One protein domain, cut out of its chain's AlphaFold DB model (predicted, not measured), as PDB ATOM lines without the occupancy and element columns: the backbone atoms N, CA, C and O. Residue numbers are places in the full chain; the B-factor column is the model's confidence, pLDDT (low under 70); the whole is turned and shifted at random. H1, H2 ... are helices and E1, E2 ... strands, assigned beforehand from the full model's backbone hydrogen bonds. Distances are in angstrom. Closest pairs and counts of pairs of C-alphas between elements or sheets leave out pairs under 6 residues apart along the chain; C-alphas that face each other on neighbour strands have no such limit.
ATOM      1  N   ILE A  26     126.274  78.004  16.053       94.94
ATOM      2  CA  ILE A  26     124.841  78.096  15.735       94.94
ATOM      3  C   ILE A  26     124.494  79.515  15.284       94.94
ATOM      4  O   ILE A  26     124.806  80.485  15.972       94.94
ATOM      5  N   VAL A  27     123.812  79.630  14.145       95.94
ATOM      6  CA  VAL A  27     123.440  80.916  13.544       95.94
ATOM      7  C   VAL A  27     121.955  80.973  13.226       95.94
ATOM      8  O   VAL A  27     121.298  79.961  12.987       95.94
ATOM      9  N   SER A  28     121.423  82.190  13.202       96.69
ATOM     10  CA  SER A  28     120.052  82.433  12.752       96.69
ATOM     11  C   SER A  28     120.001  82.531  11.229       96.69
ATOM     12  O   SER A  28     120.937  83.042  10.612       96.69
ATOM     13  N   VAL A  29     118.894  82.097  10.629       97.62
ATOM     14  CA  VAL A  29     118.626  82.276   9.196       97.62
ATOM     15  C   VAL A  29     117.357  83.098   9.032       97.62
ATOM     16  O   VAL A  29     116.371  82.880   9.736       97.62
ATOM     17  N   TYR A  30     117.394  84.046   8.107       97.00
ATOM     18  CA  TYR A  30     116.255  84.854   7.711       97.00
ATOM     19  C   TYR A  30     115.994  84.646   6.223       97.00
ATOM     20  O   TYR A  30     116.926  84.715   5.426       97.00
ATOM     21  N   VAL A  31     114.739  84.414   5.859       96.50
ATOM     22  CA  VAL A  31     114.266  84.295   4.478       96.50
ATOM     23  C   VAL A  31     113.291  85.438   4.231       96.50
ATOM     24  O   VAL A  31     112.310  85.581   4.960       96.50
ATOM     25  N   ASP A  32     113.604  86.302   3.267       95.25
ATOM     26  CA  ASP A  32     112.806  87.480   2.906       95.25
ATOM     27  C   ASP A  32     112.420  88.341   4.127       95.25
ATOM     28  O   ASP A  32     111.279  88.758   4.323       95.25
ATOM     29  N   GLY A  33     113.404  88.569   5.006       94.25
ATOM     30  CA  GLY A  33     113.263  89.374   6.224       94.25
ATOM     31  C   GLY A  33     112.585  88.663   7.401       94.25
ATOM     32  O   GLY A  33     112.571  89.199   8.509       94.25
ATOM     33  N   LYS A  34     112.066  87.444   7.216       94.25
ATOM     34  CA  LYS A  34     111.438  86.648   8.278       94.25
ATOM     35  C   LYS A  34     112.416  85.620   8.824       94.25
ATOM     36  O   LYS A  34     113.079  84.919   8.066       94.25
ATOM     37  N   ARG A  35     112.502  85.504  10.148       95.25
ATOM     38  CA  ARG A  35     113.316  84.470  10.801       95.25
ATOM     39  C   ARG A  35     112.743  83.087  10.475       95.25
ATOM     40  O   ARG A  35     111.564  82.854  10.724       95.25
ATOM     41  N   ALA A  36     113.579  82.189   9.963       94.62
ATOM     42  CA  ALA A  36     113.215  80.796   9.734       94.62
ATOM     43  C   ALA A  36     113.362  79.988  11.037       94.62
ATOM     44  O   ALA A  36     114.395  80.081  11.707       94.62
ATOM     45  N   ASP A  37     112.340  79.206  11.392       93.06
ATOM     46  CA  ASP A  37     112.432  78.189  12.447       93.06
ATOM     47  C   ASP A  37     112.908  76.886  11.803       93.06
ATOM     48  O   ASP A  37     112.142  76.212  11.121       93.06
ATOM     49  N   VAL A  38     114.198  76.586  11.954       95.69
ATOM     50  CA  VAL A  38     114.844  75.428  11.322       95.69
ATOM     51  C   VAL A  38     115.293  74.432  12.379       95.69
ATOM     52  O   VAL A  38     115.871  74.817  13.403       95.69
ATOM     53  N   LYS A  39     115.036  73.144  12.141       95.31
ATOM     54  CA  LYS A  39     115.327  72.077  13.107       95.31
ATOM     55  C   LYS A  39     115.962  70.883  12.406       95.31
ATOM     56  O   LYS A  39     115.220  70.135  11.787       95.31
ATOM     57  N   PRO A  40     117.271  70.639  12.594       95.62
ATOM     58  CA  PRO A  40     118.119  71.229  13.626       95.62
ATOM     59  C   PRO A  40     118.616  72.629  13.247       95.62
ATOM     60  O   PRO A  40     118.581  73.040  12.089       95.62
ATOM     61  N   ALA A  41     119.126  73.358  14.239       96.62
ATOM     62  CA  ALA A  41     119.565  74.732  14.034       96.62
ATOM     63  C   ALA A  41     120.645  74.839  12.938       96.62
ATOM     64  O   ALA A  41     121.547  73.990  12.824       96.62
ATOM     65  N   ALA A  42     120.548  75.912  12.150       97.06
ATOM     66  CA  ALA A  42     121.566  76.289  11.184       97.06
ATOM     67  C   ALA A  42     122.887  76.610  11.889       97.06
ATOM     68  O   ALA A  42     122.917  77.030  13.047       97.06
ATOM     69  N   ARG A  43     123.995  76.391  11.186       96.56
ATOM     70  CA  ARG A  43     125.329  76.503  11.771       96.56
ATOM     71  C   ARG A  43     126.391  76.920  10.780       96.56
ATOM     72  O   ARG A  43     126.276  76.646   9.590       96.56
ATOM     73  N   VAL A  44     127.461  77.521  11.270       95.62
ATOM     74  CA  VAL A  44     128.688  77.750  10.519       95.62
ATOM     75  C   VAL A  44     129.717  76.711  10.934       95.62
ATOM     76  O   VAL A  44     130.053  76.586  12.108       95.62
ATOM     77  N   ARG A  45     130.229  75.975   9.949       93.62
ATOM     78  CA  ARG A  45     131.285  74.976  10.119       93.62
ATOM     79  C   ARG A  45     132.343  75.186   9.049       93.62
ATOM     80  O   ARG A  45     132.017  75.228   7.864       93.62
ATOM     81  N   ASN A  46     133.607  75.323   9.451       91.25
ATOM     82  CA  ASN A  46     134.733  75.559   8.536       91.25
ATOM     83  C   ASN A  46     134.478  76.732   7.562       91.25
ATOM     84  O   ASN A  46     134.707  76.617   6.357       91.25
ATOM     85  N   GLY A  47     133.920  77.838   8.068       90.56
ATOM     86  CA  GLY A  47     133.613  79.035   7.271       90.56
ATOM     87  C   GLY A  47     132.443  78.893   6.287       90.56
ATOM     88  O   GLY A  47     132.214  79.791   5.479       90.56
ATOM     89  N   LYS A  48     131.691  77.787   6.331       94.38
ATOM     90  CA  LYS A  48     130.496  77.566   5.507       94.38
ATOM     91  C   LYS A  48     129.251  77.557   6.380       94.38
ATOM     92  O   LYS A  48     129.223  76.879   7.402       94.38
ATOM     93  N   SER A  49     128.219  78.279   5.957       96.31
ATOM     94  CA  SER A  49     126.905  78.255   6.598       96.31
ATOM     95  C   SER A  49     126.077  77.089   6.067       96.31
ATOM     96  O   SER A  49     125.910  76.948   4.855       96.31
ATOM     97  N   TYR A  50     125.542  76.293   6.978       97.44
ATOM     98  CA  TYR A  50     124.729  75.115   6.738       97.44
ATOM     99  C   TYR A  50     123.360  75.289   7.385       97.44
ATOM    100  O   TYR A  50     123.263  75.790   8.503       97.44
ATOM    101  N   ALA A  51     122.315  74.820   6.718       97.31
ATOM    102  CA  ALA A  51     120.971  74.760   7.280       97.31
ATOM    103  C   ALA A  51     120.227  73.534   6.738       97.31
ATOM    104  O   ALA A  51     120.653  72.990   5.709       97.31
ATOM    105  N   PRO A  52     119.157  73.084   7.416       97.25
ATOM    106  CA  PRO A  52     118.332  71.985   6.940       97.25
ATOM    107  C   PRO A  52     117.842  72.235   5.523       97.25
ATOM    108  O   PRO A  52     117.254  73.274   5.226       97.25
ATOM    109  N   LEU A  53     118.110  71.268   4.648       96.19
ATOM    110  CA  LEU A  53     117.764  71.360   3.239       96.19
ATOM    111  C   LEU A  53     116.267  71.637   3.053       96.19
ATOM    112  O   LEU A  53     115.898  72.578   2.361       96.19
ATOM    113  N   ARG A  54     115.429  70.825   3.704       95.44
ATOM    114  CA  ARG A  54     113.972  70.877   3.568       95.44
ATOM    115  C   ARG A  54     113.403  72.205   4.059       95.44
ATOM    116  O   ARG A  54     112.755  72.883   3.274       95.44
ATOM    117  N   ASP A  55     113.720  72.600   5.293       95.81
ATOM    118  CA  ASP A  55     113.163  73.815   5.901       95.81
ATOM    119  C   ASP A  55     113.461  75.067   5.058       95.81
ATOM    120  O   ASP A  55     112.589  75.907   4.841       95.81
ATOM    121  N   ILE A  56     114.691  75.193   4.542       95.81
ATOM    122  CA  ILE A  56     115.082  76.345   3.718       95.81
ATOM    123  C   ILE A  56     114.475  76.274   2.317       95.81
ATOM    124  O   ILE A  56     114.042  77.303   1.801       95.81
ATOM    125  N   SER A  57     114.428  75.095   1.695       95.19
ATOM    126  CA  SER A  57     113.773  74.921   0.395       95.19
ATOM    127  C   SER A  57     112.284  75.264   0.465       95.19
ATOM    128  O   SER A  57     111.813  76.050  -0.354       95.19
ATOM    129  N   GLU A  58     111.570  74.768   1.476       93.81
ATOM    130  CA  GLU A  58     110.142  75.041   1.682       93.81
ATOM    131  C   GLU A  58     109.894  76.527   1.984       93.81
ATOM    132  O   GLU A  58     108.996  77.134   1.400       93.81
ATOM    133  N   ALA A  59     110.744  77.161   2.801       93.56
ATOM    134  CA  ALA A  59     110.683  78.604   3.046       93.56
ATOM    135  C   ALA A  59     110.902  79.448   1.772       93.56
ATOM    136  O   ALA A  59     110.415  80.573   1.691       93.56
ATOM    137  N   LEU A  60     111.609  78.906   0.775       92.31
ATOM    138  CA  LEU A  60     111.819  79.513  -0.545       92.31
ATOM    139  C   LEU A  60     110.759  79.099  -1.584       92.31
ATOM    140  O   LEU A  60     110.891  79.438  -2.769       92.31
ATOM    141  N   GLY A  61     109.717  78.384  -1.150       92.00
ATOM    142  CA  GLY A  61     108.602  77.930  -1.978       92.00
ATOM    143  C   GLY A  61     108.934  76.744  -2.881       92.00
ATOM    144  O   GLY A  61     108.316  76.607  -3.934       92.00
ATOM    145  N   ALA A  62     109.935  75.937  -2.523       94.94
ATOM    146  CA  ALA A  62     110.346  74.759  -3.276       94.94
ATOM    147  C   ALA A  62     109.990  73.455  -2.544       94.94
ATOM    148  O   ALA A  62     110.171  73.345  -1.332       94.94
ATOM    149  N   ASP A  63     109.569  72.448  -3.304       95.06
ATOM    150  CA  ASP A  63     109.338  71.085  -2.830       95.06
ATOM    151  C   ASP A  63     110.639  70.279  -2.820       95.06
ATOM    152  O   ASP A  63     111.513  70.487  -3.666       95.06
ATOM    153  N   VAL A  64     110.765  69.334  -1.878       95.69
ATOM    154  CA  VAL A  64     111.944  68.459  -1.750       95.69
ATOM    155  C   VAL A  64     111.555  66.984  -1.705       95.69
ATOM    156  O   VAL A  64     110.940  66.520  -0.736       95.69
ATOM    157  N   GLU A  65     112.032  66.226  -2.690       96.19
ATOM    158  CA  GLU A  65     111.890  64.772  -2.786       96.19
ATOM    159  C   GLU A  65     113.245  64.075  -2.603       96.19
ATOM    160  O   GLU A  65     114.258  64.482  -3.169       96.19
ATOM    161  N   TRP A  66     113.287  63.012  -1.796       95.69
ATOM    162  CA  TRP A  66     114.504  62.231  -1.578       95.69
ATOM    163  C   TRP A  66     114.506  60.949  -2.409       95.69
ATOM    164  O   TRP A  66     113.650  60.084  -2.237       95.69
ATOM    165  N   HIS A  67     115.543  60.767  -3.222       96.88
ATOM    166  CA  HIS A  67     115.779  59.545  -3.979       96.88
ATOM    167  C   HIS A  67     116.873  58.713  -3.308       96.88
ATOM    168  O   HIS A  67     118.071  58.966  -3.458       96.88
ATOM    169  N   ALA A  68     116.460  57.682  -2.568       95.31
ATOM    170  CA  ALA A  68     117.373  56.849  -1.786       95.31
ATOM    171  C   ALA A  68     118.399  56.095  -2.647       95.31
ATOM    172  O   ALA A  68     119.564  56.012  -2.262       95.31
ATOM    173  N   ALA A  69     117.991  55.602  -3.822       96.56
ATOM    174  CA  ALA A  69     118.855  54.832  -4.719       96.56
ATOM    175  C   ALA A  69     120.060  55.641  -5.228       96.56
ATOM    176  O   ALA A  69     121.159  55.109  -5.345       96.56
ATOM    177  N   SER A  70     119.862  56.934  -5.499       97.12
ATOM    178  CA  SER A  70     120.899  57.852  -5.985       97.12
ATOM    179  C   SER A  70     121.460  58.767  -4.894       97.12
ATOM    180  O   SER A  70     122.284  59.632  -5.188       97.12
ATOM    181  N   GLN A  71     121.007  58.612  -3.645       96.25
ATOM    182  CA  GLN A  71     121.354  59.467  -2.506       96.25
ATOM    183  C   GLN A  71     121.281  60.965  -2.836       96.25
ATOM    184  O   GLN A  71     122.199  61.737  -2.539       96.25
ATOM    185  N   THR A  72     120.198  61.363  -3.494       96.19
ATOM    186  CA  THR A  72     120.029  62.709  -4.038       96.19
ATOM    187  C   THR A  72     118.679  63.271  -3.626       96.19
ATOM    188  O   THR A  72     117.670  62.571  -3.668       96.19
ATOM    189  N   ALA A  73     118.660  64.542  -3.241       95.88
ATOM    190  CA  ALA A  73     117.442  65.306  -3.049       95.88
ATOM    191  C   ALA A  73     117.127  66.084  -4.330       95.88
ATOM    192  O   ALA A  73     117.956  66.879  -4.780       95.88
ATOM    193  N   ALA A  74     115.953  65.857  -4.910       95.81
ATOM    194  CA  ALA A  74     115.391  66.713  -5.941       95.81
ATOM    195  C   ALA A  74     114.673  67.887  -5.269       95.81
ATOM    196  O   ALA A  74     113.897  67.689  -4.336       95.81
ATOM    197  N   ILE A  75     114.960  69.101  -5.726       95.44
ATOM    198  CA  ILE A  75     114.379  70.343  -5.221       95.44
ATOM    199  C   ILE A  75     113.702  71.030  -6.400       95.44
ATOM    200  O   ILE A  75     114.374  71.324  -7.390       95.44
ATOM    201  N   CYS A  76     112.403  71.295  -6.308       93.12
ATOM    202  CA  CYS A  76     111.625  71.854  -7.409       93.12
ATOM    203  C   CYS A  76     110.850  73.098  -6.973       93.12
ATOM    204  O   CYS A  76     110.157  73.075  -5.965       93.12
ATOM    205  N   ARG A  77     110.927  74.181  -7.753       91.44
ATOM    206  CA  ARG A  77     110.094  75.381  -7.595       91.44
ATOM    207  C   ARG A  77     109.395  75.684  -8.915       91.44
ATOM    208  O   ARG A  77     110.024  76.147  -9.870       91.44
ATOM    209  N   GLY A  78     108.089  75.424  -8.977       88.56
ATOM    210  CA  GLY A  78     107.349  75.451 -10.241       88.56
ATOM    211  C   GLY A  78     107.929  74.429 -11.225       88.56
ATOM    212  O   GLY A  78     108.094  73.266 -10.880       88.56
ATOM    213  N   ASN A  79     108.294  74.871 -12.431       87.25
ATOM    214  CA  ASN A  79     108.858  73.992 -13.469       87.25
ATOM    215  C   ASN A  79     110.390  73.853 -13.401       87.25
ATOM    216  O   ASN A  79     110.980  73.166 -14.234       87.25
ATOM    217  N   ALA A  80     111.052  74.538 -12.464       85.94
ATOM    218  CA  ALA A  80     112.499  74.482 -12.304       85.94
ATOM    219  C   ALA A  80     112.863  73.465 -11.221       85.94
ATOM    220  O   ALA A  80     112.463  73.627 -10.071       85.94
ATOM    221  N   CYS A  81     113.652  72.455 -11.583       90.25
ATOM    222  CA  CYS A  81     114.147  71.439 -10.662       90.25
ATOM    223  C   CYS A  81     115.673  71.372 -10.689       90.25
ATOM    224  O   CYS A  81     116.311  71.579 -11.720       90.25
ATOM    225  N   THR A  82     116.253  71.045  -9.545       92.06
ATOM    226  CA  THR A  82     117.690  70.865  -9.348       92.06
ATOM    227  C   THR A  82     117.929  69.732  -8.358       92.06
ATOM    228  O   THR A  82     117.023  69.324  -7.634       92.06
ATOM    229  N   SER A  83     119.138  69.185  -8.342       92.69
ATOM    230  CA  SER A  83     119.471  68.007  -7.547       92.69
ATOM    231  C   SER A  83     120.675  68.268  -6.652       92.69
ATOM    232  O   SER A  83     121.714  68.706  -7.147       92.69
ATOM    233  N   VAL A  84     120.565  67.936  -5.367       93.88
ATOM    234  CA  VAL A  84     121.654  68.044  -4.385       93.88
ATOM    235  C   VAL A  84     122.003  66.660  -3.861       93.88
ATOM    236  O   VAL A  84     121.129  65.917  -3.412       93.88
ATOM    237  N   ARG A  85     123.283  66.287  -3.908       94.88
ATOM    238  CA  ARG A  85     123.734  64.964  -3.466       94.88
ATOM    239  C   ARG A  85     123.944  64.958  -1.963       94.88
ATOM    240  O   ARG A  85     124.382  65.945  -1.379       94.88
ATOM    241  N   ARG A  86     123.757  63.798  -1.330       94.81
ATOM    242  CA  ARG A  86     124.056  63.602   0.099       94.81
ATOM    243  C   ARG A  86     125.472  64.037   0.488       94.81
ATOM    244  O   ARG A  86     125.685  64.460   1.620       94.81
ATOM    245  N   SER A  87     126.426  63.871  -0.429       94.81
ATOM    246  CA  SER A  87     127.839  64.228  -0.264       94.81
ATOM    247  C   SER A  87     128.093  65.734  -0.214       94.81
ATOM    248  O   SER A  87     129.148  66.147   0.259       94.81
ATOM    249  N   ASP A  88     127.150  66.551  -0.685       93.75
ATOM    250  CA  ASP A  88     127.296  68.009  -0.747       93.75
ATOM    251  C   ASP A  88     126.983  68.671   0.605       93.75
ATOM    252  O   ASP A  88     127.274  69.848   0.822       93.75
ATOM    253  N   GLY A  89     126.394  67.904   1.527       94.56
ATOM    254  CA  GLY A  89     125.982  68.343   2.850       94.56
ATOM    255  C   GLY A  89     126.606  67.541   3.991       94.56
ATOM    256  O   GLY A  89     127.449  66.663   3.814       94.56
ATOM    257  N   ILE A  90     126.149  67.853   5.197       95.38
ATOM    258  CA  ILE A  90     126.417  67.106   6.425       95.38
ATOM    259  C   ILE A  90     125.092  66.584   6.974       95.38
ATOM    260  O   ILE A  90     124.044  67.161   6.704       95.38
ATOM    261  N   VAL A  91     125.115  65.502   7.747       94.88
ATOM    262  CA  VAL A  91     123.911  65.023   8.438       94.88
ATOM    263  C   VAL A  91     124.042  65.316   9.920       94.88
ATOM    264  O   VAL A  91     125.038  64.939  10.533       94.88
ATOM    265  N   VAL A  92     123.042  65.998  10.470       95.19
ATOM    266  CA  VAL A  92     122.921  66.307  11.895       95.19
ATOM    267  C   VAL A  92     121.503  65.974  12.327       95.19
ATOM    268  O   VAL A  92     120.566  66.337  11.626       95.19
ATOM    269  N   ASP A  93     121.346  65.272  13.449       93.75
ATOM    270  CA  ASP A  93     120.040  64.888  14.005       93.75
ATOM    271  C   ASP A  93     119.114  64.243  12.961       93.75
ATOM    272  O   ASP A  93     117.935  64.562  12.835       93.75
ATOM    273  N   ASN A  94     119.689  63.336  12.162       93.50
ATOM    274  CA  ASN A  94     119.012  62.632  11.072       93.50
ATOM    275  C   ASN A  94     118.478  63.529   9.936       93.50
ATOM    276  O   ASN A  94     117.763  63.049   9.056       93.50
ATOM    277  N   GLN A  95     118.869  64.804   9.909       95.12
ATOM    278  CA  GLN A  95     118.553  65.747   8.850       95.12
ATOM    279  C   GLN A  95     119.778  66.121   8.024       95.12
ATOM    280  O   GLN A  95     120.884  66.301   8.536       95.12
ATOM    281  N   MET A  96     119.570  66.263   6.716       95.44
ATOM    282  CA  MET A  96     120.600  66.722   5.796       95.44
ATOM    283  C   MET A  96     120.676  68.246   5.816       95.44
ATOM    284  O   MET A  96     119.731  68.943   5.448       95.44
ATOM    285  N   LEU A  97     121.832  68.749   6.227       97.44
ATOM    286  CA  LEU A  97     122.184  70.154   6.216       97.44
ATOM    287  C   LEU A  97     123.080  70.421   5.019       97.44
ATOM    288  O   LEU A  97     124.075  69.730   4.807       97.44
ATOM    289  N   VAL A  98     122.764  71.456   4.258       96.50
ATOM    290  CA  VAL A  98     123.477  71.789   3.022       96.50
ATOM    291  C   VAL A  98     124.048  73.199   3.092       96.50
ATOM    292  O   VAL A  98     123.502  74.041   3.811       96.50
ATOM    293  N   PRO A  99     125.147  73.486   2.370       96.62
ATOM    294  CA  PRO A  99     125.669  74.837   2.269       96.62
ATOM    295  C   PRO A  99     124.593  75.783   1.728       96.62
ATOM    296  O   PRO A  99     124.107  75.607   0.611       96.62
ATOM    297  N   LEU A 100     124.252  76.821   2.490       95.69
ATOM    298  CA  LEU A 100     123.186  77.757   2.117       95.69
ATOM    299  C   LEU A 100     123.450  78.437   0.770       95.69
ATOM    300  O   LEU A 100     122.521  78.666   0.007       95.69
ATOM    301  N   ARG A 101     124.720  78.704   0.436       95.06
ATOM    302  CA  ARG A 101     125.100  79.276  -0.864       95.06
ATOM    303  C   ARG A 101     124.731  78.367  -2.038       95.06
ATOM    304  O   ARG A 101     124.240  78.871  -3.039       95.06
ATOM    305  N   LEU A 102     124.914  77.054  -1.887       92.06
ATOM    306  CA  LEU A 102     124.542  76.078  -2.910       92.06
ATOM    307  C   LEU A 102     123.023  76.074  -3.112       92.06
ATOM    308  O   LEU A 102     122.569  76.085  -4.250       92.06
ATOM    309  N   LEU A 103     122.233  76.154  -2.033       91.06
ATOM    310  CA  LEU A 103     120.778  76.306  -2.155       91.06
ATOM    311  C   LEU A 103     120.371  77.613  -2.832       91.06
ATOM    312  O   LEU A 103     119.486  77.611  -3.683       91.06
ATOM    313  N   GLY A 104     121.020  78.720  -2.465       91.19
ATOM    314  CA  GLY A 104     120.774  80.020  -3.077       91.19
ATOM    315  C   GLY A 104     120.997  79.995  -4.586       91.19
ATOM    316  O   GLY A 104     120.124  80.403  -5.344       91.19
ATOM    317  N   GLU A 105     122.122  79.435  -5.032       88.81
ATOM    318  CA  GLU A 105     122.418  79.249  -6.458       88.81
ATOM    319  C   GLU A 105     121.367  78.375  -7.149       88.81
ATOM    320  O   GLU A 105     120.847  78.745  -8.201       88.81
ATOM    321  N   ALA A 106     121.004  77.252  -6.526       85.88
ATOM    322  CA  ALA A 106     120.070  76.282  -7.080       85.88
ATOM    323  C   ALA A 106     118.631  76.827  -7.218       85.88
ATOM    324  O   ALA A 106     117.908  76.425  -8.128       85.88
ATOM    325  N   LEU A 107     118.224  77.755  -6.344       89.19
ATOM    326  CA  LEU A 107     116.875  78.339  -6.294       89.19
ATOM    327  C   LEU A 107     116.804  79.795  -6.784       89.19
ATOM    328  O   LEU A 107     115.743  80.422  -6.737       89.19
ATOM    329  N   GLY A 108     117.925  80.353  -7.249       89.06
ATOM    330  CA  GLY A 108     118.017  81.754  -7.663       89.06
ATOM    331  C   GLY A 108     117.818  82.757  -6.519       89.06
ATOM    332  O   GLY A 108     117.402  83.888  -6.768       89.06
ATOM    333  N   ALA A 109     118.092  82.354  -5.278       92.56
ATOM    334  CA  ALA A 109     118.033  83.203  -4.094       92.56
ATOM    335  C   ALA A 109     119.426  83.743  -3.733       92.56
ATOM    336  O   ALA A 109     120.448  83.064  -3.852       92.56
ATOM    337  N   LYS A 110     119.484  84.988  -3.266       95.12
ATOM    338  CA  LYS A 110     120.725  85.623  -2.824       95.12
ATOM    339  C   LYS A 110     120.974  85.284  -1.359       95.12
ATOM    340  O   LYS A 110     120.090  85.471  -0.535       95.12
ATOM    341  N   VAL A 111     122.188  84.848  -1.030       96.25
ATOM    342  CA  VAL A 111     122.596  84.534   0.348       96.25
ATOM    343  C   VAL A 111     123.688  85.499   0.792       96.25
ATOM    344  O   VAL A 111     124.735  85.600   0.149       96.25
ATOM    345  N   GLN A 112     123.458  86.212   1.892       95.88
ATOM    346  CA  GLN A 112     124.381  87.189   2.466       95.88
ATOM    347  C   GLN A 112     124.591  86.920   3.954       95.88
ATOM    348  O   GLN A 112     123.681  86.499   4.660       95.88
ATOM    349  N   TRP A 113     125.806  87.161   4.432       95.00
ATOM    350  CA  TRP A 113     126.099  87.159   5.859       95.00
ATOM    351  C   TRP A 113     125.866  88.558   6.425       95.00
ATOM    352  O   TRP A 113     126.370  89.531   5.863       95.00
ATOM    353  N   ASP A 114     125.143  88.642   7.537       95.06
ATOM    354  CA  ASP A 114     125.046  89.846   8.350       95.06
ATOM    355  C   ASP A 114     125.988  89.714   9.560       95.06
ATOM    356  O   ASP A 114     125.739  88.888  10.447       95.06
ATOM    357  N   PRO A 115     127.078  90.500   9.623       90.50
ATOM    358  CA  PRO A 115     128.032  90.420  10.722       90.50
ATOM    359  C   PRO A 115     127.512  91.027  12.031       90.50
ATOM    360  O   PRO A 115     127.975  90.615  13.091       90.50
ATOM    361  N   GLY A 116     126.569  91.974  11.981       91.88
ATOM    362  CA  GLY A 116     125.997  92.600  13.176       91.88
ATOM    363  C   GLY A 116     125.012  91.677  13.889       91.88
ATOM    364  O   GLY A 116     125.005  91.597  15.114       91.88
ATOM    365  N   LEU A 117     124.223  90.930  13.115       90.69
ATOM    366  CA  LEU A 117     123.246  89.963  13.614       90.69
ATOM    367  C   LEU A 117     123.804  88.540  13.745       90.69
ATOM    368  O   LEU A 117     123.114  87.674  14.285       90.69
ATOM    369  N   ARG A 118     125.022  88.286  13.243       90.75
ATOM    370  CA  ARG A 118     125.617  86.941  13.097       90.75
ATOM    371  C   ARG A 118     124.619  85.959  12.486       90.75
ATOM    372  O   ARG A 118     124.333  84.885  13.018       90.75
ATOM    373  N   ALA A 119     124.029  86.392  11.382       95.25
ATOM    374  CA  ALA A 119     122.903  85.718  10.772       95.25
ATOM    375  C   ALA A 119     123.083  85.608   9.264       95.25
ATOM    376  O   ALA A 119     123.744  86.425   8.622       95.25
ATOM    377  N   VAL A 120     122.465  84.581   8.694       97.50
ATOM    378  CA  VAL A 120     122.404  84.407   7.249       97.50
ATOM    379  C   VAL A 120     121.100  85.001   6.742       97.50
ATOM    380  O   VAL A 120     120.021  84.623   7.191       97.50
ATOM    381  N   MET A 121     121.217  85.918   5.792       97.38
ATOM    382  CA  MET A 121     120.112  86.569   5.105       97.38
ATOM    383  C   MET A 121     119.940  85.930   3.733       97.38
ATOM    384  O   MET A 121     120.877  85.909   2.934       97.38
ATOM    385  N   ILE A 122     118.750  85.413   3.463       96.81
ATOM    386  CA  ILE A 122     118.357  84.849   2.178       96.81
ATOM    387  C   ILE A 122     117.263  85.744   1.602       96.81
ATOM    388  O   ILE A 122     116.281  86.022   2.290       96.81
ATOM    389  N   SER A 123     117.427  86.197   0.362       95.38
ATOM    390  CA  SER A 123     116.399  86.962  -0.340       95.38
ATOM    391  C   SER A 123     116.092  86.404  -1.724       95.38
ATOM    392  O   SER A 123     116.995  86.052  -2.491       95.38
ATOM    393  N   THR A 124     114.808  86.332  -2.047       88.94
ATOM    394  CA  THR A 124     114.319  86.086  -3.404       88.94
ATOM    395  C   THR A 124     114.342  87.397  -4.208       88.94
ATOM    396  O   THR A 124     114.334  88.489  -3.635       88.94
ATOM    397  N   LYS A 125     114.527  87.304  -5.531       70.25
ATOM    398  CA  LYS A 125     114.493  88.471  -6.431       70.25
ATOM    399  C   LYS A 125     113.066  88.844  -6.792       70.25
ATOM    400  O   LYS A 125     112.262  87.902  -6.955       70.25
TER     401      LYS A 125
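Overview. This is residues 26 to 125 of the 125 residues of the protein "Copper amine oxidase N-terminal domain-containing protein" of candidate division WS1 bacterium (UniProt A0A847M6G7). Two short helices, H1 and H2, sit in the middle between two small three-stranded sheets, E4 E5 E6 towards one end of the longest axis and E1 E10 E9 towards the other, while a curled sheet of four strands, E2 E3 E8 E7, closes in along one side. Both helices pack on the same face of E4 E5 E6, H2 also covers E9 of the opposite sheet, and E3 and E8 lead straight into H1 and H2. The printed part has 100 residues with two named helices and ten named strands, in the order E1 E2 E3 H1 E4 E5 E6 E7 E8 H2 E9 E10, and the class is mixed, helices and strands. The sheets E2 E3 E8 E7 and E4 E5 E6 are antiparallel and E1 E10 E9 is mixed. The whole is compact, with a radius of gyration of the C-alphas of 12.6 A and spans of 42 by 29 by 20 A.

Along the chain. Find C-alpha 28 at (120.052, 82.433, 12.752), where E1 begins, residues 28 to 31. Read on to the hairpin of E2, residues 43 to 45, and E3, residues 48 to 52, which is 13.5 A long. H1 follows at once, residues 53 to 59, 10.1 A from C-alpha 53 at (117.764, 71.360, 3.239). Next come E4, residues 63 to 67, 13.3 A; E5, residues 72 to 77, 16.5 A; and E6, residues 80 to 85, 17.2 A. After them look for E7, residues 90 to 92, and E8, residues 95 to 99, 13.3 A. H2, residues 100 to 107, measures 10.5 A, E9, residues 110 to 114, 12.7 A, and E10, residues 119 to 123, 12.9 A, ending at C-alpha 123 at (116.399, 86.962, -0.340).

Arrangement. Begin with the sheet E2 E3 E8 E7, curled like part of a barrel, its edge strands E2 and E7. Check N 43 and O 50 at 2.8 A between E2 and E3, N 98 and O 51 at 3.0 A between E3 and E8, and N 90 and O 97 at 2.8 A between E7 and E8. H1 is on this sheet and stands up from it at 45 degrees; the closest C-alphas of H1 and E8 are those of Leu 53 and Leu 97, 5.5 A apart. H2 is on it too, over none of its strands, with C-alphas 50 and 100 the closest of E3 and H2 at 5.5 A. H1 and H2 are close but not clearly touching, C-alphas 57 and 103 being 7.6 A apart, at a steep tilt of 60 degrees, the same way. Both are on the same face of E4 E5 E6, a meander, each strand the antiparallel neighbour of the one before; see N 65 and O 74 at 2.9 A and N 75 and O 82 at 2.8 A. H1 has a height of 8.8 A over that sheet and runs along E4, at 8 degrees on the local plane; H2 has a height of 9.8 A and runs along E6, at 20 degrees on the local plane. In the third sheet E1 is parallel to E10, with N 30 and O 120 at 2.8 A, and E9 antiparallel to E10, with N 112 and O 121 at 2.8 A. H2 is on this sheet at a height of 8.8 A, over E9 and along it at 9 degrees on the local plane, with C-alphas 104 and 110 the closest at 5.6 A; H1 only grazes it with residues 56 to 59. In H1 and H2 every O i to N i+4 pair is within hydrogen-bond range.

Size, cuts and confidence. Look for the two farthest C-alphas at Ala 69 and Gly 116, 42.4 A apart. The printed part has no cut and ends at residue 125, the chain's last. The link from E1 to E2, 11 residues, is long, and the other links are tight. The mean pLDDT of the printed part is 94.0, and no printed residue is under 70.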